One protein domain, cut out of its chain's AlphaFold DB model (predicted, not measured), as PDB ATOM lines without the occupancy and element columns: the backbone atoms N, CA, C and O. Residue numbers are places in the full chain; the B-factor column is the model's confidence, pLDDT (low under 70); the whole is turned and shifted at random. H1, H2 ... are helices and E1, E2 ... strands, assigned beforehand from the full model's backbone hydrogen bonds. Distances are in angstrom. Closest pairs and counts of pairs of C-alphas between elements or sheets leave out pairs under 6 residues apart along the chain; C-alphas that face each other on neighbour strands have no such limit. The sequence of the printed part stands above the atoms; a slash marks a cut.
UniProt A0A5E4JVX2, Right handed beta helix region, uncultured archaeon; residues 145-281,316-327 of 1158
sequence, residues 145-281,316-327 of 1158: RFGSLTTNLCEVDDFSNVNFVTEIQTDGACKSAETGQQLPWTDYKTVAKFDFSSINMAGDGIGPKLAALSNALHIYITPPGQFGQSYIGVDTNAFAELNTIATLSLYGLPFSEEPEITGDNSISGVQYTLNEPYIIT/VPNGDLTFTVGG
ATOM      1  N   ARG A 145     106.386 177.612 198.453       81.00
ATOM      2  CA  ARG A 145     105.234 177.059 197.713       81.00
ATOM      3  C   ARG A 145     104.749 178.000 196.617       81.00
ATOM      4  O   ARG A 145     104.934 179.213 196.710       81.00
ATOM      5  N   PHE A 146     104.002 177.460 195.658       80.06
ATOM      6  CA  PHE A 146     103.212 178.284 194.747       80.06
ATOM      7  C   PHE A 146     102.016 178.929 195.466       80.06
ATOM      8  O   PHE A 146     101.328 178.295 196.272       80.06
ATOM      9  N   GLY A 147     101.798 180.214 195.202       77.38
ATOM     10  CA  GLY A 147     100.691 180.997 195.741       77.38
ATOM     11  C   GLY A 147      99.424 180.909 194.888       77.38
ATOM     12  O   GLY A 147      99.446 180.442 193.749       77.38
ATOM     13  N   SER A 148      98.302 181.369 195.445       80.19
ATOM     14  CA  SER A 148      96.972 181.284 194.821       80.19
ATOM     15  C   SER A 148      96.766 182.191 193.603       80.19
ATOM     16  O   SER A 148      95.702 182.127 192.995       80.19
ATOM     17  N   LEU A 149      97.723 183.066 193.278       82.12
ATOM     18  CA  LEU A 149      97.722 183.854 192.041       82.12
ATOM     19  C   LEU A 149      98.406 183.132 190.869       82.12
ATOM     20  O   LEU A 149      98.422 183.680 189.771       82.12
ATOM     21  N   THR A 150      98.977 181.945 191.091       83.06
ATOM     22  CA  THR A 150      99.549 181.109 190.025       83.06
ATOM     23  C   THR A 150      98.441 180.651 189.071       83.06
ATOM     24  O   THR A 150      97.395 180.194 189.540       83.06
ATOM     25  N   THR A 151      98.642 180.776 187.756       79.75
ATOM     26  CA  THR A 151      97.631 180.423 186.743       79.75
ATOM     27  C   THR A 151      97.254 178.945 186.844       79.75
ATOM     28  O   THR A 151      98.116 178.069 186.853       79.75
ATOM     29  N   ASN A 152      95.951 178.661 186.889       73.12
ATOM     30  CA  ASN A 152      95.436 177.298 186.826       73.12
ATOM     31  C   ASN A 152      95.299 176.861 185.359       73.12
ATOM     32  O   ASN A 152      94.306 177.199 184.718       73.12
ATOM     33  N   LEU A 153      96.266 176.102 184.827       71.56
ATOM     34  CA  LEU A 153      96.223 175.626 183.433       71.56
ATOM     35  C   LEU A 153      95.032 174.693 183.126       71.56
ATOM     36  O   LEU A 153      94.702 174.497 181.964       71.56
ATOM     37  N   CYS A 154      94.328 174.173 184.137       61.09
ATOM     38  CA  CYS A 154      93.094 173.396 183.943       61.09
ATOM     39  C   CYS A 154      91.861 174.254 183.601       61.09
ATOM     40  O   CYS A 154      90.794 173.705 183.340       61.09
ATOM     41  N   GLU A 155      91.976 175.582 183.688       64.88
ATOM     42  CA  GLU A 155      90.930 176.562 183.345       64.88
ATOM     43  C   GLU A 155      91.311 177.363 182.078       64.88
ATOM     44  O   GLU A 155      90.798 178.459 181.852       64.88
ATOM     45  N   VAL A 156      92.251 176.843 181.277       67.38
ATOM     46  CA  VAL A 156      92.755 177.457 180.040       67.38
ATOM     47  C   VAL A 156      92.208 176.699 178.831       67.38
ATOM     48  O   VAL A 156      92.580 175.557 178.589       67.38
ATOM     49  N   ASP A 157      91.355 177.367 178.052       59.47
ATOM     50  CA  ASP A 157      90.723 176.795 176.850       59.47
ATOM     51  C   ASP A 157      91.541 177.040 175.556       59.47
ATOM     52  O   ASP A 157      91.269 176.438 174.516       59.47
ATOM     53  N   ASP A 158      92.532 177.940 175.599       69.75
ATOM     54  CA  ASP A 158      93.380 178.345 174.464       69.75
ATOM     55  C   ASP A 158      94.856 178.405 174.888       69.75
ATOM     56  O   ASP A 158      95.313 179.369 175.508       69.75
ATOM     57  N   PHE A 159      95.611 177.364 174.534       68.81
ATOM     58  CA  PHE A 159      97.040 177.257 174.837       68.81
ATOM     59  C   PHE A 159      97.927 178.111 173.916       68.81
ATOM     60  O   PHE A 159      99.105 178.286 174.215       68.81
ATOM     61  N   SER A 160      97.392 178.712 172.847       68.06
ATOM     62  CA  SER A 160      98.171 179.621 171.991       68.06
ATOM     63  C   SER A 160      98.354 181.025 172.588       68.06
ATOM     64  O   SER A 160      99.158 181.815 172.091       68.06
ATOM     65  N   ASN A 161      97.619 181.342 173.662       74.06
ATOM     66  CA  ASN A 161      97.487 182.689 174.221       74.06
ATOM     67  C   ASN A 161      97.228 182.646 175.743       74.06
ATOM     68  O   ASN A 161      96.199 183.103 176.250       74.06
ATOM     69  N   VAL A 162      98.159 182.052 176.494       77.50
ATOM     70  CA  VAL A 162      98.016 181.841 177.942       77.50
ATOM     71  C   VAL A 162      98.525 183.048 178.727       77.50
ATOM     72  O   VAL A 162      99.717 183.346 178.717       77.50
ATOM     73  N   ASN A 163      97.648 183.708 179.484       82.81
ATOM     74  CA  ASN A 163      98.070 184.657 180.519       82.81
ATOM     75  C   ASN A 163      98.668 183.876 181.703       82.81
ATOM     76  O   ASN A 163      97.942 183.343 182.555       82.81
ATOM     77  N   PHE A 164      99.993 183.749 181.716       84.19
ATOM     78  CA  PHE A 164     100.702 182.861 182.626       84.19
ATOM     79  C   PHE A 164     101.295 183.633 183.801       84.19
ATOM     80  O   PHE A 164     102.115 184.531 183.639       84.19
ATOM     81  N   VAL A 165     100.892 183.264 185.011       85.56
ATOM     82  CA  VAL A 165     101.327 183.896 186.252       85.56
ATOM     83  C   VAL A 165     101.903 182.829 187.170       85.56
ATOM     84  O   VAL A 165     101.277 181.793 187.382       85.56
ATOM     85  N   THR A 166     103.051 183.119 187.778       83.12
ATOM     86  CA  THR A 166     103.688 182.265 188.789       83.12
ATOM     87  C   THR A 166     103.938 183.078 190.050       83.12
ATOM     88  O   THR A 166     104.724 184.027 190.047       83.12
ATOM     89  N   GLU A 167     103.272 182.717 191.147       86.44
ATOM     90  CA  GLU A 167     103.443 183.352 192.457       86.44
ATOM     91  C   GLU A 167     104.241 182.430 193.385       86.44
ATOM     92  O   GLU A 167     103.841 181.288 193.597       86.44
ATOM     93  N   ILE A 168     105.318 182.923 194.001       84.88
ATOM     94  CA  ILE A 168     106.116 182.172 194.981       84.88
ATOM     95  C   ILE A 168     105.906 182.771 196.374       84.88
ATOM     96  O   ILE A 168     106.115 183.969 196.594       84.88
ATOM     97  N   GLN A 169     105.504 181.927 197.326       86.12
ATOM     98  CA  GLN A 169     105.305 182.273 198.732       86.12
ATOM     99  C   GLN A 169     106.256 181.478 199.638       86.12
ATOM    100  O   GLN A 169     106.323 180.257 199.529       86.12
ATOM    101  N   THR A 170     106.892 182.153 200.597       86.62
ATOM    102  CA  THR A 170     107.809 181.554 201.584       86.62
ATOM    103  C   THR A 170     107.203 181.592 202.984       86.62
ATOM    104  O   THR A 170     106.796 182.660 203.457       86.62
ATOM    105  N   ASP A 171     107.179 180.451 203.674       87.00
ATOM    106  CA  ASP A 171     106.862 180.340 205.101       87.00
ATOM    107  C   ASP A 171     108.014 180.906 205.935       87.00
ATOM    108  O   ASP A 171     109.112 180.344 205.998       87.00
ATOM    109  N   GLY A 172     107.758 182.045 206.577       81.06
ATOM    110  CA  GLY A 172     108.791 182.750 207.323       81.06
ATOM    111  C   GLY A 172     109.246 182.033 208.596       81.06
ATOM    112  O   GLY A 172     110.427 182.115 208.939       81.06
ATOM    113  N   ALA A 173     108.376 181.272 209.273       81.38
ATOM    114  CA  ALA A 173     108.766 180.513 210.464       81.38
ATOM    115  C   ALA A 173     109.622 179.296 210.089       81.38
ATOM    116  O   ALA A 173     110.651 179.041 210.718       81.38
ATOM    117  N   CYS A 174     109.233 178.589 209.028       85.31
ATOM    118  CA  CYS A 174     110.001 177.486 208.464       85.31
ATOM    119  C   CYS A 174     111.378 177.968 207.978       85.31
ATOM    120  O   CYS A 174     112.404 177.436 208.409       85.31
ATOM    121  N   LYS A 175     111.434 179.022 207.150       82.12
ATOM    122  CA  LYS A 175     112.703 179.489 206.562       82.12
ATOM    123  C   LYS A 175     113.645 180.088 207.610       82.12
ATOM    124  O   LYS A 175     114.865 179.962 207.484       82.12
ATOM    125  N   SER A 176     113.097 180.654 208.690       78.56
ATOM    126  CA  SER A 176     113.895 181.061 209.855       78.56
ATOM    127  C   SER A 176     114.575 179.875 210.541       78.56
ATOM    128  O   SER A 176     115.726 179.981 210.966       78.56
ATOM    129  N   ALA A 177     113.892 178.728 210.624       77.38
ATOM    130  CA  ALA A 177     114.448 177.505 211.198       77.38
ATOM    131  C   ALA A 177     115.484 176.826 210.280       77.38
ATOM    132  O   ALA A 177     116.462 176.283 210.789       77.38
ATOM    133  N   GLU A 178     115.314 176.884 208.951       77.50
ATOM    134  CA  GLU A 178     116.316 176.391 207.984       77.50
ATOM    135  C   GLU A 178     117.615 177.208 208.011       77.50
ATOM    136  O   GLU A 178     118.711 176.648 207.992       77.50
ATOM    137  N   THR A 179     117.499 178.539 208.030       68.88
ATOM    138  CA  THR A 179     118.640 179.456 207.847       68.88
ATOM    139  C   THR A 179     119.305 179.894 209.152       68.88
ATOM    140  O   THR A 179     120.418 180.421 209.127       68.88
ATOM    141  N   GLY A 180     118.633 179.711 210.294       66.12
ATOM    142  CA  GLY A 180     119.065 180.248 211.585       66.12
ATOM    143  C   GLY A 180     118.972 181.778 211.683       66.12
ATOM    144  O   GLY A 180     119.547 182.357 212.601       66.12
ATOM    145  N   GLN A 181     118.283 182.436 210.744       66.75
ATOM    146  CA  GLN A 181     118.061 183.881 210.724       66.75
ATOM    147  C   GLN A 181     116.574 184.167 210.915       66.75
ATOM    148  O   GLN A 181     115.752 183.663 210.159       66.75
ATOM    149  N   GLN A 182     116.208 184.989 211.899       70.19
ATOM    150  CA  GLN A 182     114.805 185.333 212.122       70.19
ATOM    151  C   GLN A 182     114.274 186.225 210.990       70.19
ATOM    152  O   GLN A 182     114.598 187.412 210.914       70.19
ATOM    153  N   LEU A 183     113.430 185.657 210.127       72.62
ATOM    154  CA  LEU A 183     112.663 186.416 209.148       72.62
ATOM    155  C   LEU A 183     111.534 187.204 209.831       72.62
ATOM    156  O   LEU A 183     111.018 186.796 210.874       72.62
ATOM    157  N   PRO A 184     111.106 188.334 209.244       70.06
ATOM    158  CA  PRO A 184     110.168 189.238 209.900       70.06
ATOM    159  C   PRO A 184     108.682 188.880 209.712       70.06
ATOM    160  O   PRO A 184     107.799 189.688 210.009       70.06
ATOM    161  N   TRP A 185     108.384 187.678 209.221       79.69
ATOM    162  CA  TRP A 185     107.036 187.114 209.141       79.69
ATOM    163  C   TRP A 185     107.072 185.629 209.531       79.69
ATOM    164  O   TRP A 185     108.135 185.016 209.526       79.69
ATOM    165  N   THR A 186     105.924 185.049 209.898       78.25
ATOM    166  CA  THR A 186     105.845 183.668 210.428       78.25
ATOM    167  C   THR A 186     104.969 182.714 209.619       78.25
ATOM    168  O   THR A 186     105.062 181.516 209.827       78.25
ATOM    169  N   ASP A 187     104.119 183.226 208.729       85.38
ATOM    170  CA  ASP A 187     103.266 182.423 207.841       85.38
ATOM    171  C   ASP A 187     103.812 182.468 206.399       85.38
ATOM    172  O   ASP A 187     104.861 183.053 206.144       85.38
ATOM    173  N   TYR A 188     103.107 181.896 205.423       84.81
ATOM    174  CA  TYR A 188     103.457 182.074 204.009       84.81
ATOM    175  C   TYR A 188     103.206 183.510 203.534       84.81
ATOM    176  O   TYR A 188     102.086 184.016 203.641       84.81
ATOM    177  N   LYS A 189     104.228 184.137 202.942       85.56
ATOM    178  CA  LYS A 189     104.141 185.460 202.308       85.56
ATOM    179  C   LYS A 189     104.750 185.432 200.908       85.56
ATOM    180  O   LYS A 189     105.779 184.799 200.708       85.56
ATOM    181  N   THR A 190     104.128 186.123 199.955       87.62
ATOM    182  CA  THR A 190     104.645 186.302 198.592       87.62
ATOM    183  C   THR A 190     106.007 186.994 198.622       87.62
ATOM    184  O   THR A 190     106.132 188.071 199.207       87.62
ATOM    185  N   VAL A 191     107.008 186.371 197.999       85.69
ATOM    186  CA  VAL A 191     108.383 186.893 197.876       85.69
ATOM    187  C   VAL A 191     108.740 187.233 196.429       85.69
ATOM    188  O   VAL A 191     109.485 188.179 196.189       85.69
ATOM    189  N   ALA A 192     108.148 186.527 195.461       86.19
ATOM    190  CA  ALA A 192     108.292 186.801 194.037       86.19
ATOM    191  C   ALA A 192     106.980 186.523 193.287       86.19
ATOM    192  O   ALA A 192     106.218 185.626 193.658       86.19
ATOM    193  N   LYS A 193     106.732 187.279 192.218       88.50
ATOM    194  CA  LYS A 193     105.658 187.043 191.252       88.50
ATOM    195  C   LYS A 193     106.172 187.326 189.841       88.50
ATOM    196  O   LYS A 193     106.688 188.411 189.586       88.50
ATOM    197  N   PHE A 194     105.971 186.373 188.941       86.06
ATOM    198  CA  PHE A 194     106.193 186.504 187.502       86.06
ATOM    199  C   PHE A 194     104.823 186.555 186.816       86.06
ATOM    200  O   PHE A 194     103.934 185.785 187.180       86.06
ATOM    201  N   ASP A 195     104.623 187.485 185.887       88.06
ATOM    202  CA  ASP A 195     103.327 187.788 185.265       88.06
ATOM    203  C   ASP A 195     103.538 188.024 183.759       88.06
ATOM    204  O   ASP A 195     104.049 189.069 183.350       88.06
ATOM    205  N   PHE A 196     103.242 187.011 182.945       86.19
ATOM    206  CA  PHE A 196     103.476 186.986 181.503       86.19
ATOM    207  C   PHE A 196     102.168 187.244 180.757       86.19
ATOM    208  O   PHE A 196     101.235 186.446 180.813       86.19
ATOM    209  N   SER A 197     102.124 188.357 180.026       78.19
ATOM    210  CA  SER A 197     100.883 188.885 179.440       78.19
ATOM    211  C   SER A 197     100.169 187.947 178.453       78.19
ATOM    212  O   SER A 197      98.944 187.999 178.357       78.19
ATOM    213  N   SER A 198     100.925 187.120 177.726       81.94
ATOM    214  CA  SER A 198     100.442 186.081 176.806       81.94
ATOM    215  C   SER A 198     101.610 185.178 176.414       81.94
ATOM    216  O   SER A 198     102.585 185.684 175.864       81.94
ATOM    217  N   ILE A 199     101.522 183.870 176.639       79.31
ATOM    218  CA  ILE A 199     102.497 182.877 176.171       79.31
ATOM    219  C   ILE A 199     101.809 181.923 175.199       79.31
ATOM    220  O   ILE A 199     100.759 181.368 175.523       79.31
ATOM    221  N   ASN A 200     102.430 181.686 174.042       75.88
ATOM    222  CA  ASN A 200     102.068 180.558 173.191       75.88
ATOM    223  C   ASN A 200     102.652 179.271 173.791       75.88
ATOM    224  O   ASN A 200     103.815 178.948 173.576       75.88
ATOM    225  N   MET A 201     101.836 178.560 174.568       71.81
ATOM    226  CA  MET A 201     102.145 177.247 175.140       71.81
ATOM    227  C   MET A 201     101.864 176.086 174.170       71.81
ATOM    228  O   MET A 201     101.996 174.933 174.554       71.81
ATOM    229  N   ALA A 202     101.473 176.370 172.925       60.38
ATOM    230  CA  ALA A 202     101.282 175.374 171.871       60.38
ATOM    231  C   ALA A 202     102.430 175.366 170.836       60.38
ATOM    232  O   ALA A 202     102.291 174.743 169.787       60.38
ATOM    233  N   GLY A 203     103.525 176.096 171.090       59.91
ATOM    234  CA  GLY A 203     104.719 176.121 170.239       59.91
ATOM    235  C   GLY A 203     105.878 175.316 170.832       59.91
ATOM    236  O   GLY A 203     106.103 175.360 172.041       59.91
ATOM    237  N   ASP A 204     106.624 174.628 169.968       59.22
ATOM    238  CA  ASP A 204     107.670 173.671 170.342       59.22
ATOM    239  C   ASP A 204     108.740 174.246 171.295       59.22
ATOM    240  O   ASP A 204     109.265 175.355 171.122       59.22
ATOM    241  N   GLY A 205     109.105 173.454 172.309       62.03
ATOM    242  CA  GLY A 205     110.211 173.746 173.227       62.03
ATOM    243  C   GLY A 205     109.958 174.883 174.227       62.03
ATOM    244  O   GLY A 205     110.899 175.359 174.873       62.03
ATOM    245  N   ILE A 206     108.710 175.327 174.392       69.62
ATOM    246  CA  ILE A 206     108.336 176.385 175.341       69.62
ATOM    247  C   ILE A 206     108.504 175.961 176.814       69.62
ATOM    248  O   ILE A 206     108.886 176.786 177.649       69.62
ATOM    249  N   GLY A 207     108.296 174.683 177.148       64.81
ATOM    250  CA  GLY A 207     108.505 174.134 178.492       64.81
ATOM    251  C   GLY A 207     109.957 174.279 178.976       64.81
ATOM    252  O   GLY A 207     110.188 174.887 180.027       64.81
ATOM    253  N   PRO A 208     110.961 173.802 178.212       62.62
ATOM    254  CA  PRO A 208     112.379 174.047 178.485       62.62
ATOM    255  C   PRO A 208     112.745 175.532 178.649       62.62
ATOM    256  O   PRO A 208     113.462 175.873 179.594       62.62
ATOM    257  N   LYS A 209     112.214 176.425 177.799       71.62
ATOM    258  CA  LYS A 209     112.442 177.882 177.899       71.62
ATOM    259  C   LYS A 209     111.895 178.462 179.207       71.62
ATOM    260  O   LYS A 209     112.594 179.196 179.908       71.62
ATOM    261  N   LEU A 210     110.683 178.070 179.603       73.12
ATOM    262  CA  LEU A 210     110.088 178.459 180.887       73.12
ATOM    263  C   LEU A 210     110.871 177.921 182.094       73.12
ATOM    264  O   LEU A 210     111.015 178.628 183.091       73.12
ATOM    265  N   ALA A 211     111.421 176.707 182.012       67.56
ATOM    266  CA  ALA A 211     112.275 176.153 183.065       67.56
ATOM    267  C   ALA A 211     113.617 176.910 183.190       67.56
ATOM    268  O   ALA A 211     114.102 177.147 184.306       67.56
ATOM    269  N   ALA A 212     114.193 177.346 182.063       67.31
ATOM    270  CA  ALA A 212     115.451 178.093 182.011       67.31
ATOM    271  C   ALA A 212     115.379 179.479 182.685       67.31
ATOM    272  O   ALA A 212     116.393 179.949 183.207       67.31
ATOM    273  N   LEU A 213     114.188 180.088 182.790       71.62
ATOM    274  CA  LEU A 213     113.969 181.361 183.502       71.62
ATOM    275  C   LEU A 213     114.490 181.371 184.947       71.62
ATOM    276  O   LEU A 213     114.877 182.419 185.463       71.62
ATOM    277  N   SER A 214     114.519 180.209 185.605       65.81
ATOM    278  CA  SER A 214     115.082 180.060 186.953       65.81
ATOM    279  C   SER A 214     116.578 180.407 187.024       65.81
ATOM    280  O   SER A 214     117.041 180.906 188.049       65.81
ATOM    281  N   ASN A 215     117.314 180.208 185.926       68.44
ATOM    282  CA  ASN A 215     118.716 180.593 185.781       68.44
ATOM    283  C   ASN A 215     118.879 182.025 185.241       68.44
ATOM    284  O   ASN A 215     119.898 182.646 185.517       68.44
ATOM    285  N   ALA A 216     117.878 182.566 184.536       72.00
ATOM    286  CA  ALA A 216     117.893 183.917 183.961       72.00
ATOM    287  C   ALA A 216     117.787 185.058 185.001       72.00
ATOM    288  O   ALA A 216     117.965 186.229 184.655       72.00
ATOM    289  N   LEU A 217     117.486 184.746 186.268       76.56
ATOM    290  CA  LEU A 217     117.350 185.723 187.353       76.56
ATOM    291  C   LEU A 217     118.417 185.514 188.442       76.56
ATOM    292  O   LEU A 217     118.312 184.637 189.300       76.56
ATOM    293  N   HIS A 218     119.430 186.377 188.461       77.81
ATOM    294  CA  HIS A 218     120.550 186.309 189.403       77.81
ATOM    295  C   HIS A 218     120.386 187.308 190.556       77.81
ATOM    296  O   HIS A 218     120.817 188.460 190.469       77.81
ATOM    297  N   ILE A 219     119.789 186.869 191.668       76.50
ATOM    298  CA  ILE A 219     119.619 187.693 192.875       76.50
ATOM    299  C   ILE A 219     120.805 187.498 193.829       76.50
ATOM    300  O   ILE A 219     120.999 186.415 194.382       76.50
ATOM    301  N   TYR A 220     121.555 188.570 194.100       79.00
ATOM    302  CA  TYR A 220     122.562 188.617 195.161       79.00
ATOM    303  C   TYR A 220     122.289 189.779 196.119       79.00
ATOM    304  O   TYR A 220     122.438 190.950 195.770       79.00
ATOM    305  N   ILE A 221     121.922 189.459 197.361       75.25
ATOM    306  CA  ILE A 221     121.647 190.449 198.410       75.25
ATOM    307  C   ILE A 221     122.716 190.328 199.498       75.25
ATOM    308  O   ILE A 221     122.921 189.259 200.075       75.25
ATOM    309  N   THR A 222     123.400 191.435 199.791       69.12
ATOM    310  CA  THR A 222     124.361 191.508 200.900       69.12
ATOM    311  C   THR A 222     123.607 191.388 202.234       69.12
ATOM    312  O   THR A 222     122.670 192.158 202.453       69.12
ATOM    313  N   PRO A 223     123.998 190.476 203.148       64.50
ATOM    314  CA  PRO A 223     123.313 190.310 204.428       64.50
ATOM    315  C   PRO A 223     123.302 191.591 205.285       64.50
ATOM    316  O   PRO A 223     124.304 192.318 205.303       64.50
ATOM    317  N   PRO A 224     122.227 191.850 206.058       59.06
ATOM    318  CA  PRO A 224     122.157 192.995 206.962       59.06
ATOM    319  C   PRO A 224     123.381 193.091 207.887       59.06
ATOM    320  O   PRO A 224     123.794 192.113 208.510       59.06
ATOM    321  N   GLY A 225     123.975 194.283 207.971       57.69
ATOM    322  CA  GLY A 225     125.155 194.547 208.805       57.69
ATOM    323  C   GLY A 225     126.515 194.219 208.171       57.69
ATOM    324  O   GLY A 225     127.540 194.485 208.802       57.69
ATOM    325  N   GLN A 226     126.564 193.700 206.938       62.41
ATOM    326  CA  GLN A 226     127.810 193.549 206.172       62.41
ATOM    327  C   GLN A 226     127.980 194.672 205.135       62.41
ATOM    328  O   GLN A 226     127.011 195.195 204.594       62.41
ATOM    329  N   PHE A 227     129.230 195.051 204.843       57.69
ATOM    330  CA  PHE A 227     129.543 195.998 203.769       57.69
ATOM    331  C   PHE A 227     129.726 195.244 202.446       57.69
ATOM    332  O   PHE A 227     130.693 194.499 202.294       57.69
ATOM    333  N   GLY A 228     128.830 195.474 201.489       64.88
ATOM    334  CA  GLY A 228     128.837 194.848 200.166       64.88
ATOM    335  C   GLY A 228     127.844 195.528 199.222       64.88
ATOM    336  O   GLY A 228     127.033 196.346 199.655       64.88
ATOM    337  N   GLN A 229     127.935 195.219 197.928       71.06
ATOM    338  CA  GLN A 229     126.933 195.618 196.939       71.06
ATOM    339  C   GLN A 229     125.927 194.479 196.760       71.06
ATOM    340  O   GLN A 229     126.316 193.318 196.650       71.06
ATOM    341  N   SER A 230     124.643 194.821 196.719       75.38
ATOM    342  CA  SER A 230     123.584 193.906 196.281       75.38
ATOM    343  C   SER A 230     123.274 194.185 194.815       75.38
ATOM    344  O   SER A 230     123.321 195.345 194.405       75.38
ATOM    345  N   TYR A 231     122.952 193.156 194.038       78.62
ATOM    346  CA  TYR A 231     122.538 193.287 192.644       78.62
ATOM    347  C   TYR A 231     121.466 192.253 192.297       78.62
ATOM    348  O   TYR A 231     121.385 191.182 192.899       78.62
ATOM    349  N   ILE A 232     120.632 192.598 191.320       80.50
ATOM    350  CA  ILE A 232     119.638 191.712 190.719       80.50
ATOM    351  C   ILE A 232     119.934 191.745 189.222       80.50
ATOM    352  O   ILE A 232     119.700 192.760 188.571       80.50
ATOM    353  N   GLY A 233     120.545 190.678 188.711       77.12
ATOM    354  CA  GLY A 233     120.790 190.486 187.285       77.12
ATOM    355  C   GLY A 233     119.588 189.824 186.623       77.12
ATOM    356  O   GLY A 233     119.002 188.908 187.199       77.12
ATOM    357  N   VAL A 234     119.238 190.286 185.426       80.38
ATOM    358  CA  VAL A 234     118.178 189.725 184.582       80.38
ATOM    359  C   VAL A 234     118.788 189.493 183.207       80.38
ATOM    360  O   VAL A 234     119.288 190.444 182.606       80.38
ATOM    361  N   ASP A 235     118.769 188.255 182.728       78.19
ATOM    362  CA  ASP A 235     119.120 187.938 181.345       78.19
ATOM    363  C   ASP A 235     117.922 188.252 180.443       78.19
ATOM    364  O   ASP A 235     116.953 187.499 180.391       78.19
ATOM    365  N   THR A 236     117.959 189.394 179.760       75.75
ATOM    366  CA  THR A 236     116.856 189.850 178.905       75.75
ATOM    367  C   THR A 236     116.636 188.972 177.675       75.75
ATOM    368  O   THR A 236     115.521 188.965 177.156       75.75
ATOM    369  N   ASN A 237     117.635 188.199 177.236       73.62
ATOM    370  CA  ASN A 237     117.525 187.349 176.048       73.62
ATOM    371  C   ASN A 237     116.664 186.115 176.350       73.62
ATOM    372  O   ASN A 237     115.736 185.815 175.603       73.62
ATOM    373  N   ALA A 238     116.863 185.495 177.517       72.69
ATOM    374  CA  ALA A 238     116.037 184.379 177.985       72.69
ATOM    375  C   ALA A 238     114.545 184.748 178.161       72.69
ATOM    376  O   ALA A 238     113.671 183.890 178.054       72.69
ATOM    377  N   PHE A 239     114.227 186.026 178.411       75.69
ATOM    378  CA  PHE A 239     112.842 186.523 178.404       75.69
ATOM    379  C   PHE A 239     112.348 186.903 176.995       75.69
ATOM    380  O   PHE A 239     111.143 186.837 176.747       75.69
ATOM    381  N   ALA A 240     113.240 187.273 176.070       70.62
ATOM    382  CA  ALA A 240     112.895 187.571 174.679       70.62
ATOM    383  C   ALA A 240     112.483 186.315 173.892       70.62
ATOM    384  O   ALA A 240     111.511 186.370 173.141       70.62
ATOM    385  N   GLU A 241     113.112 185.163 174.153       72.81
ATOM    386  CA  GLU A 241     112.741 183.861 173.563       72.81
ATOM    387  C   GLU A 241     111.283 183.429 173.813       72.81
ATOM    388  O   GLU A 241     110.751 182.589 173.084       72.81
ATOM    389  N   LEU A 242     110.632 183.989 174.839       73.69
ATOM    390  CA  LEU A 242     109.222 183.741 175.164       73.69
ATOM    391  C   LEU A 242     108.250 184.639 174.377       73.69
ATOM    392  O   LEU A 242     107.039 184.525 174.561       73.69
ATOM    393  N   ASN A 243     108.774 185.548 173.544       73.38
ATOM    394  CA  ASN A 243     108.051 186.499 172.694       73.38
ATOM    395  C   ASN A 243     106.858 187.187 173.389       73.38
ATOM    396  O   ASN A 243     105.747 187.273 172.864       73.38
ATOM    397  N   THR A 244     107.073 187.638 174.626       74.75
ATOM    398  CA  THR A 244     106.015 188.214 175.456       74.75
ATOM    399  C   THR A 244     106.529 189.338 176.342       74.75
ATOM    400  O   THR A 244     107.724 189.475 176.599       74.75
ATOM    401  N   ILE A 245     105.604 190.153 176.843       78.25
ATOM    402  CA  ILE A 245     105.899 191.122 177.893       78.25
ATOM    403  C   ILE A 245     105.741 190.421 179.245       78.25
ATOM    404  O   ILE A 245     104.641 189.979 179.601       78.25
ATOM    405  N   ALA A 246     106.837 190.362 180.001       84.75
ATOM    406  CA  ALA A 246     106.899 189.790 181.340       84.75
ATOM    407  C   ALA A 246     107.007 190.901 182.392       84.75
ATOM    408  O   ALA A 246     107.875 191.767 182.307       84.75
ATOM    409  N   THR A 247     106.152 190.881 183.411       87.62
ATOM    410  CA  THR A 247     106.255 191.757 184.584       87.62
ATOM    411  C   THR A 247     106.711 190.941 185.787       87.62
ATOM    412  O   THR A 247     106.065 189.971 186.179       87.62
ATOM    413  N   LEU A 248     107.837 191.338 186.374       87.44
ATOM    414  CA  LEU A 248     108.451 190.689 187.525       87.44
ATOM    415  C   LEU A 248     108.333 191.593 188.748       87.44
ATOM    416  O   LEU A 248     108.740 192.754 188.718       87.44
ATOM    417  N   SER A 249     107.801 191.037 189.833       89.00
ATOM    418  CA  SER A 249     107.699 191.674 191.142       89.00
ATOM    419  C   SER A 249     108.444 190.869 192.205       89.00
ATOM    420  O   SER A 249     108.209 189.673 192.366       89.00
ATOM    421  N   LEU A 250     109.312 191.537 192.961       88.00
ATOM    422  CA  LEU A 250     110.084 191.002 194.082       88.00
ATOM    423  C   LEU A 250     109.719 191.784 195.348       88.00
ATOM    424  O   LEU A 250     109.741 193.016 195.343       88.00
ATOM    425  N   TYR A 251     109.383 191.077 196.423       86.50
ATOM    426  CA  TYR A 251     108.787 191.656 197.628       86.50
ATOM    427  C   TYR A 251     109.702 191.500 198.846       86.50
ATOM    428  O   TYR A 251     110.337 190.462 199.033       86.50
ATOM    429  N   GLY A 252     109.730 192.508 199.721       78.62
ATOM    430  CA  GLY A 252     110.458 192.436 200.995       78.62
ATOM    431  C   GLY A 252     111.983 192.591 200.910       78.62
ATOM    432  O   GLY A 252     112.694 192.076 201.772       78.62
ATOM    433  N   LEU A 253     112.495 193.300 199.902       82.81
ATOM    434  CA  LEU A 253     113.928 193.548 199.709       82.81
ATOM    435  C   LEU A 253     114.491 194.488 200.799       82.81
ATOM    436  O   LEU A 253     113.865 195.511 201.097       82.81
ATOM    437  N   PRO A 254     115.689 194.222 201.361       76.00
ATOM    438  CA  PRO A 254     116.242 194.967 202.496       76.00
ATOM    439  C   PRO A 254     116.972 196.263 202.094       76.00
ATOM    440  O   PRO A 254     118.011 196.606 202.662       76.00
ATOM    441  N   PHE A 255     116.450 196.999 201.110       76.50
ATOM    442  CA  PHE A 255     117.031 198.269 200.660       76.50
ATOM    443  C   PHE A 255     116.378 199.453 201.387       76.50
ATOM    444  O   PHE A 255     115.162 199.511 201.543       76.50
ATOM    445  N   SER A 256     117.189 200.389 201.886       72.75
ATOM    446  CA  SER A 256     116.710 201.585 202.604       72.75
ATOM    447  C   SER A 256     116.324 202.746 201.688       72.75
ATOM    448  O   SER A 256     115.683 203.692 202.138       72.75
ATOM    449  N   GLU A 257     116.752 202.690 200.429       78.06
ATOM    450  CA  GLU A 257     116.525 203.680 199.377       78.06
ATOM    451  C   GLU A 257     116.331 202.934 198.042       78.06
ATOM    452  O   GLU A 257     116.610 201.736 197.951       78.06
ATOM    453  N   GLU A 258     115.832 203.628 197.020       77.69
ATOM    454  CA  GLU A 258     115.621 203.073 195.676       77.69
ATOM    455  C   GLU A 258     116.961 202.656 195.025       77.69
ATOM    456  O   GLU A 258     117.906 203.450 195.037       77.69
ATOM    457  N   PRO A 259     117.085 201.426 194.483       72.50
ATOM    458  CA  PRO A 259     118.333 200.945 193.894       72.50
ATOM    459  C   PRO A 259     118.637 201.607 192.539       72.50
ATOM    460  O   PRO A 259     117.737 201.916 191.761       72.50
ATOM    461  N   GLU A 260     119.925 201.777 192.224       74.81
ATOM    462  CA  GLU A 260     120.369 202.236 190.901       74.81
ATOM    463  C   GLU A 260     120.183 201.120 189.861       74.81
ATOM    464  O   GLU A 260     120.662 200.001 190.044       74.81
ATOM    465  N   ILE A 261     119.477 201.429 188.772       67.06
ATOM    466  CA  ILE A 261     119.161 200.486 187.692       67.06
ATOM    467  C   ILE A 261     120.102 200.758 186.518       67.06
ATOM    468  O   ILE A 261     120.133 201.867 185.984       67.06
ATOM    469  N   THR A 262     120.843 199.738 186.091       64.69
ATOM    470  CA  THR A 262     121.739 199.795 184.927       64.69
ATOM    471  C   THR A 262     121.448 198.619 184.001       64.69
ATOM    472  O   THR A 262     121.693 197.477 184.380       64.69
ATOM    473  N   GLY A 263     120.931 198.899 182.804       60.72
ATOM    474  CA  GLY A 263     120.511 197.903 181.816       60.72
ATOM    475  C   GLY A 263     120.049 198.557 180.508       60.72
ATOM    476  O   GLY A 263     120.029 199.786 180.406       60.72
ATOM    477  N   ASP A 264     119.720 197.732 179.518       58.69
ATOM    478  CA  ASP A 264     119.212 198.148 178.205       58.69
ATOM    479  C   ASP A 264     117.732 198.621 178.248       58.69
ATOM    480  O   ASP A 264     117.013 198.415 179.227       58.69
ATOM    481  N   ASN A 265     117.282 199.270 177.169       63.69
ATOM    482  CA  ASN A 265     115.921 199.762 176.934       63.69
ATOM    483  C   ASN A 265     114.829 198.673 176.992       63.69
ATOM    484  O   ASN A 265     113.652 199.013 177.125       63.69
ATOM    485  N   SER A 266     115.198 197.393 176.888       64.25
ATOM    486  CA  SER A 266     114.321 196.229 177.095       64.25
ATOM    487  C   SER A 266     113.710 196.147 178.505       64.25
ATOM    488  O   SER A 266     112.648 195.538 178.668       64.25
ATOM    489  N   ILE A 267     114.303 196.801 179.515       73.25
ATOM    490  CA  ILE A 267     113.712 196.937 180.857       73.25
ATOM    491  C   ILE A 267     112.959 198.269 180.972       73.25
ATOM    492  O   ILE A 267     113.514 199.355 180.798       73.25
ATOM    493  N   SER A 268     111.680 198.200 181.337       77.19
ATOM    494  CA  SER A 268     110.804 199.364 181.493       77.19
ATOM    495  C   SER A 268     109.875 199.234 182.706       77.19
ATOM    496  O   SER A 268     109.917 198.256 183.451       77.19
ATOM    497  N   GLY A 269     109.057 200.260 182.966       76.00
ATOM    498  CA  GLY A 269     108.014 200.198 183.997       76.00
ATOM    499  C   GLY A 269     108.508 200.049 185.442       76.00
ATOM    500  O   GLY A 269     107.700 199.723 186.306       76.00
ATOM    501  N   VAL A 270     109.798 200.280 185.719       80.69
ATOM    502  CA  VAL A 270     110.380 200.029 187.046       80.69
ATOM    503  C   VAL A 270     109.718 200.898 188.117       80.69
ATOM    504  O   VAL A 270     109.607 202.116 187.965       80.69
ATOM    505  N   GLN A 271     109.271 200.269 189.199       82.50
ATOM    506  CA  GLN A 271     108.660 200.877 190.376       82.50
ATOM    507  C   GLN A 271     109.293 200.268 191.628       82.50
ATOM    508  O   GLN A 271     109.234 199.053 191.823       82.50
ATOM    509  N   TYR A 272     109.843 201.110 192.503       84.25
ATOM    510  CA  TYR A 272     110.275 200.709 193.839       84.25
ATOM    511  C   TYR A 272     109.383 201.358 194.902       84.25
ATOM    512  O   TYR A 272     109.212 202.578 194.926       84.25
ATOM    513  N   THR A 273     108.806 200.548 195.788       84.69
ATOM    514  CA  THR A 273     107.977 201.016 196.907       84.69
ATOM    515  C   THR A 273     108.665 200.683 198.219       84.69
ATOM    516  O   THR A 273     108.728 199.517 198.605       84.69
ATOM    517  N   LEU A 274     109.153 201.703 198.930       82.19
ATOM    518  CA  LEU A 274     109.641 201.533 200.297       82.19
ATOM    519  C   LEU A 274     108.443 201.347 201.242       82.19
ATOM    520  O   LEU A 274     107.596 202.232 201.378       82.19
ATOM    521  N   ASN A 275     108.389 200.186 201.882       80.50
ATOM    522  CA  ASN A 275     107.389 199.808 202.869       80.50
ATOM    523  C   ASN A 275     107.846 200.191 204.287       80.50
ATOM    524  O   ASN A 275     109.004 200.534 204.523       80.50
ATOM    525  N   GLU A 276     106.939 200.088 205.261       78.44
ATOM    526  CA  GLU A 276     107.318 200.196 206.676       78.44
ATOM    527  C   GLU A 276     108.378 199.125 207.014       78.44
ATOM    528  O   GLU A 276     108.178 197.948 206.676       78.44
ATOM    529  N   PRO A 277     109.506 199.503 207.649       73.94
ATOM    530  CA  PRO A 277     110.593 198.582 207.949       73.94
ATOM    531  C   PRO A 277     110.136 197.515 208.941       73.94
ATOM    532  O   PRO A 277     109.358 197.776 209.863       73.94
ATOM    533  N   TYR A 278     110.659 196.307 208.779       72.25
ATOM    534  CA  TYR A 278     110.395 195.239 209.726       72.25
ATOM    535  C   TYR A 278     111.195 195.455 211.003       72.25
ATOM    536  O   TYR A 278     112.401 195.683 210.955       72.25
ATOM    537  N   ILE A 279     110.545 195.329 212.155       71.12
ATOM    538  CA  ILE A 279     111.231 195.374 213.442       71.12
ATOM    539  C   ILE A 279     111.667 193.960 213.817       71.12
ATOM    540  O   ILE A 279     110.829 193.123 214.151       71.12
ATOM    541  N   ILE A 280     112.976 193.702 213.785       67.75
ATOM    542  CA  ILE A 280     113.549 192.523 214.435       67.75
ATOM    543  C   ILE A 280     113.780 192.872 215.906       67.75
ATOM    544  O   ILE A 280     114.498 193.818 216.232       67.75
ATOM    545  N   THR A 281     113.153 192.097 216.787       65.69
ATOM    546  CA  THR A 281     113.360 192.129 218.238       65.69
ATOM    547  C   THR A 281     114.286 190.986 218.632       65.69
ATOM    548  O   THR A 281     113.992 189.840 218.288       65.69
ATOM    549  N   VAL A 316     114.870 196.649 210.056       73.56
ATOM    550  CA  VAL A 316     115.350 196.150 208.767       73.56
ATOM    551  C   VAL A 316     114.535 196.826 207.662       73.56
ATOM    552  O   VAL A 316     113.301 196.762 207.705       73.56
ATOM    553  N   PRO A 317     115.178 197.485 206.680       76.94
ATOM    554  CA  PRO A 317     114.471 198.061 205.546       76.94
ATOM    555  C   PRO A 317     113.625 197.025 204.804       76.94
ATOM    556  O   PRO A 317     113.884 195.825 204.855       76.94
ATOM    557  N   ASN A 318     112.591 197.502 204.129       81.81
ATOM    558  CA  ASN A 318     111.586 196.671 203.493       81.81
ATOM    559  C   ASN A 318     111.093 197.428 202.267       81.81
ATOM    560  O   ASN A 318     110.576 198.533 202.410       81.81
ATOM    561  N   GLY A 319     111.221 196.860 201.077       84.44
ATOM    562  CA  GLY A 319     110.615 197.451 199.896       84.44
ATOM    563  C   GLY A 319     110.405 196.458 198.775       84.44
ATOM    564  O   GLY A 319     111.067 195.424 198.697       84.44
ATOM    565  N   ASP A 320     109.461 196.801 197.914       87.38
ATOM    566  CA  ASP A 320     109.018 195.958 196.817       87.38
ATOM    567  C   ASP A 320     109.472 196.583 195.498       87.38
ATOM    568  O   ASP A 320     109.284 197.781 195.269       87.38
ATOM    569  N   LEU A 321     110.077 195.771 194.637       86.62
ATOM    570  CA  LEU A 321     110.556 196.154 193.314       86.62
ATOM    571  C   LEU A 321     109.678 195.476 192.265       86.62
ATOM    572  O   LEU A 321     109.478 194.268 192.316       86.62
ATOM    573  N   THR A 322     109.159 196.232 191.305       87.56
ATOM    574  CA  THR A 322     108.443 195.693 190.140       87.56
ATOM    575  C   THR A 322     108.998 196.311 188.870       87.56
ATOM    576  O   THR A 322     109.246 197.512 188.848       87.56
ATOM    577  N   PHE A 323     109.192 195.518 187.822       84.38
ATOM    578  CA  PHE A 323     109.625 195.990 186.508       84.38
ATOM    579  C   PHE A 323     109.090 195.094 185.393       84.38
ATOM    580  O   PHE A 323     108.636 193.976 185.634       84.38
ATOM    581  N   THR A 324     109.151 195.598 184.167       83.94
ATOM    582  CA  THR A 324     108.693 194.912 182.963       83.94
ATOM    583  C   THR A 324     109.878 194.658 182.037       83.94
ATOM    584  O   THR A 324     110.636 195.583 181.745       83.94
ATOM    585  N   VAL A 325     110.014 193.424 181.560       79.81
ATOM    586  CA  VAL A 325     110.951 193.017 180.507       79.81
ATOM    587  C   VAL A 325     110.147 192.856 179.219       79.81
ATOM    588  O   VAL A 325     109.143 192.139 179.195       79.81
ATOM    589  N   GLY A 326     110.529 193.585 178.172       62.91
ATOM    590  CA  GLY A 326     109.896 193.490 176.858       62.91
ATOM    591  C   GLY A 326     110.589 192.449 175.987       62.91
ATOM    592  O   GLY A 326     111.797 192.545 175.784       62.91
ATOM    593  N   GLY A 327     109.830 191.494 175.449       55.75
ATOM    594  CA  GLY A 327     110.333 190.592 174.420       55.75
ATOM    595  C   GLY A 327     110.616 191.326 173.108       55.75
ATOM    596  O   GLY A 327     109.762 192.058 172.603       55.75
TER     597      GLY A 327
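AT A GLANCE: This is residues 145 to 281 and 316 to 327 of the 1158 residues of the protein "Right handed beta helix region" of uncultured archaeon (UniProt A0A5E4JVX2). Look for one long, twisted sheet of five antiparallel strands, with a thinner, incomplete layer made of H2, H3 and the small hairpin of E3 and E4 over one face; the other face has no named element over it. H1 sits at one end of the sheet beyond E1, E7 reaches out past that same end, and the long link of residues 254 to 266 passes by the E6 edge. The 149 printed residues hold three named helices and eight named strands, in the order E1 H1 E2 H2 E3 E4 H3 E5 E6 E7 E8; the large sheet runs E1 E2 E5 E8 E6, and the class is mixed, helices and strands. The whole is compact, with a radius of gyration of the C-alphas of 16.7 A and spans of 50 by 34 by 23 A.

IN THESE COORDINATES: Start at C-alpha 145, (105.234, 177.059, 197.713); residues 145 to 161 hold no named element. Find C-alpha 162 at (98.016, 181.841, 177.942), where E1 begins; it runs 28.6 A to residue 171. H1 is residues 172 to 179, and E2, residues 188 to 199, spans 27.9 A and bends by 61 degrees at residue 191. Next come H2, residues 206 to 216, 14.9 A long, E3, 217 to 220, E4, 231 to 234, and H3, 236 to 240. E5, residues 245 to 253, spans 23.4 A; E6, 267 to 274, spans 20.4 A; E7 is 278 to 281. E8, residues 319 to 326, spans 23.4 A and ends at C-alpha 326, (109.896, 193.490, 176.858).

HOW THE PARTS SIT: Residues 145 to 146 pair antiparallel with residues 168 to 169 of E1, an edge strand. Beside E1 is E2, with N 166 and O 194 at 2.9 A, within hydrogen-bond range. Within that range too are N 193 and O 249 of E2 and E5 at 2.8 A, N 250 and O 321 of E5 and E8 at 2.8 A, and N 322 and O 271 of E8 and E6 at 2.9 A. H1 only just is on the sheet, with 5 pairs of C-alphas within 10 A, and only grazes it with residues 172 to 175. H3 is on the sheet at a height of 8.4 A, only just over E8, on which 3 of its C-alphas fall; its closest C-alphas to E8 are those of Thr 236 and Val 325, 6.9 A apart. H2 is not on the sheet; it touches H3, closest at the C-alphas of Ala 216 and Ala 238, 6.3 A. In the hairpin of E3 and E4, N 218 and O 233 are 2.9 A apart, and both strands are apart from E5 and E8. E7 pairs with no named strand. In H1 and H3 every O i to N i+4 pair is within hydrogen-bond range; in H2, 5 of 7 are.

THE WHOLE: The two C-alphas farthest apart are those of Asp 204 and Thr 281, 51.6 A. Residues 282 to 315 are not printed, and C-alphas 281 and 316 are 10.5 A apart across the cut. Of the links printed whole, E5 to E6 is long. Mean pLDDT of the printed part is 75.6; 38 residues are under 70, among them 154 to 160, 202 to 208 and 222 to 228.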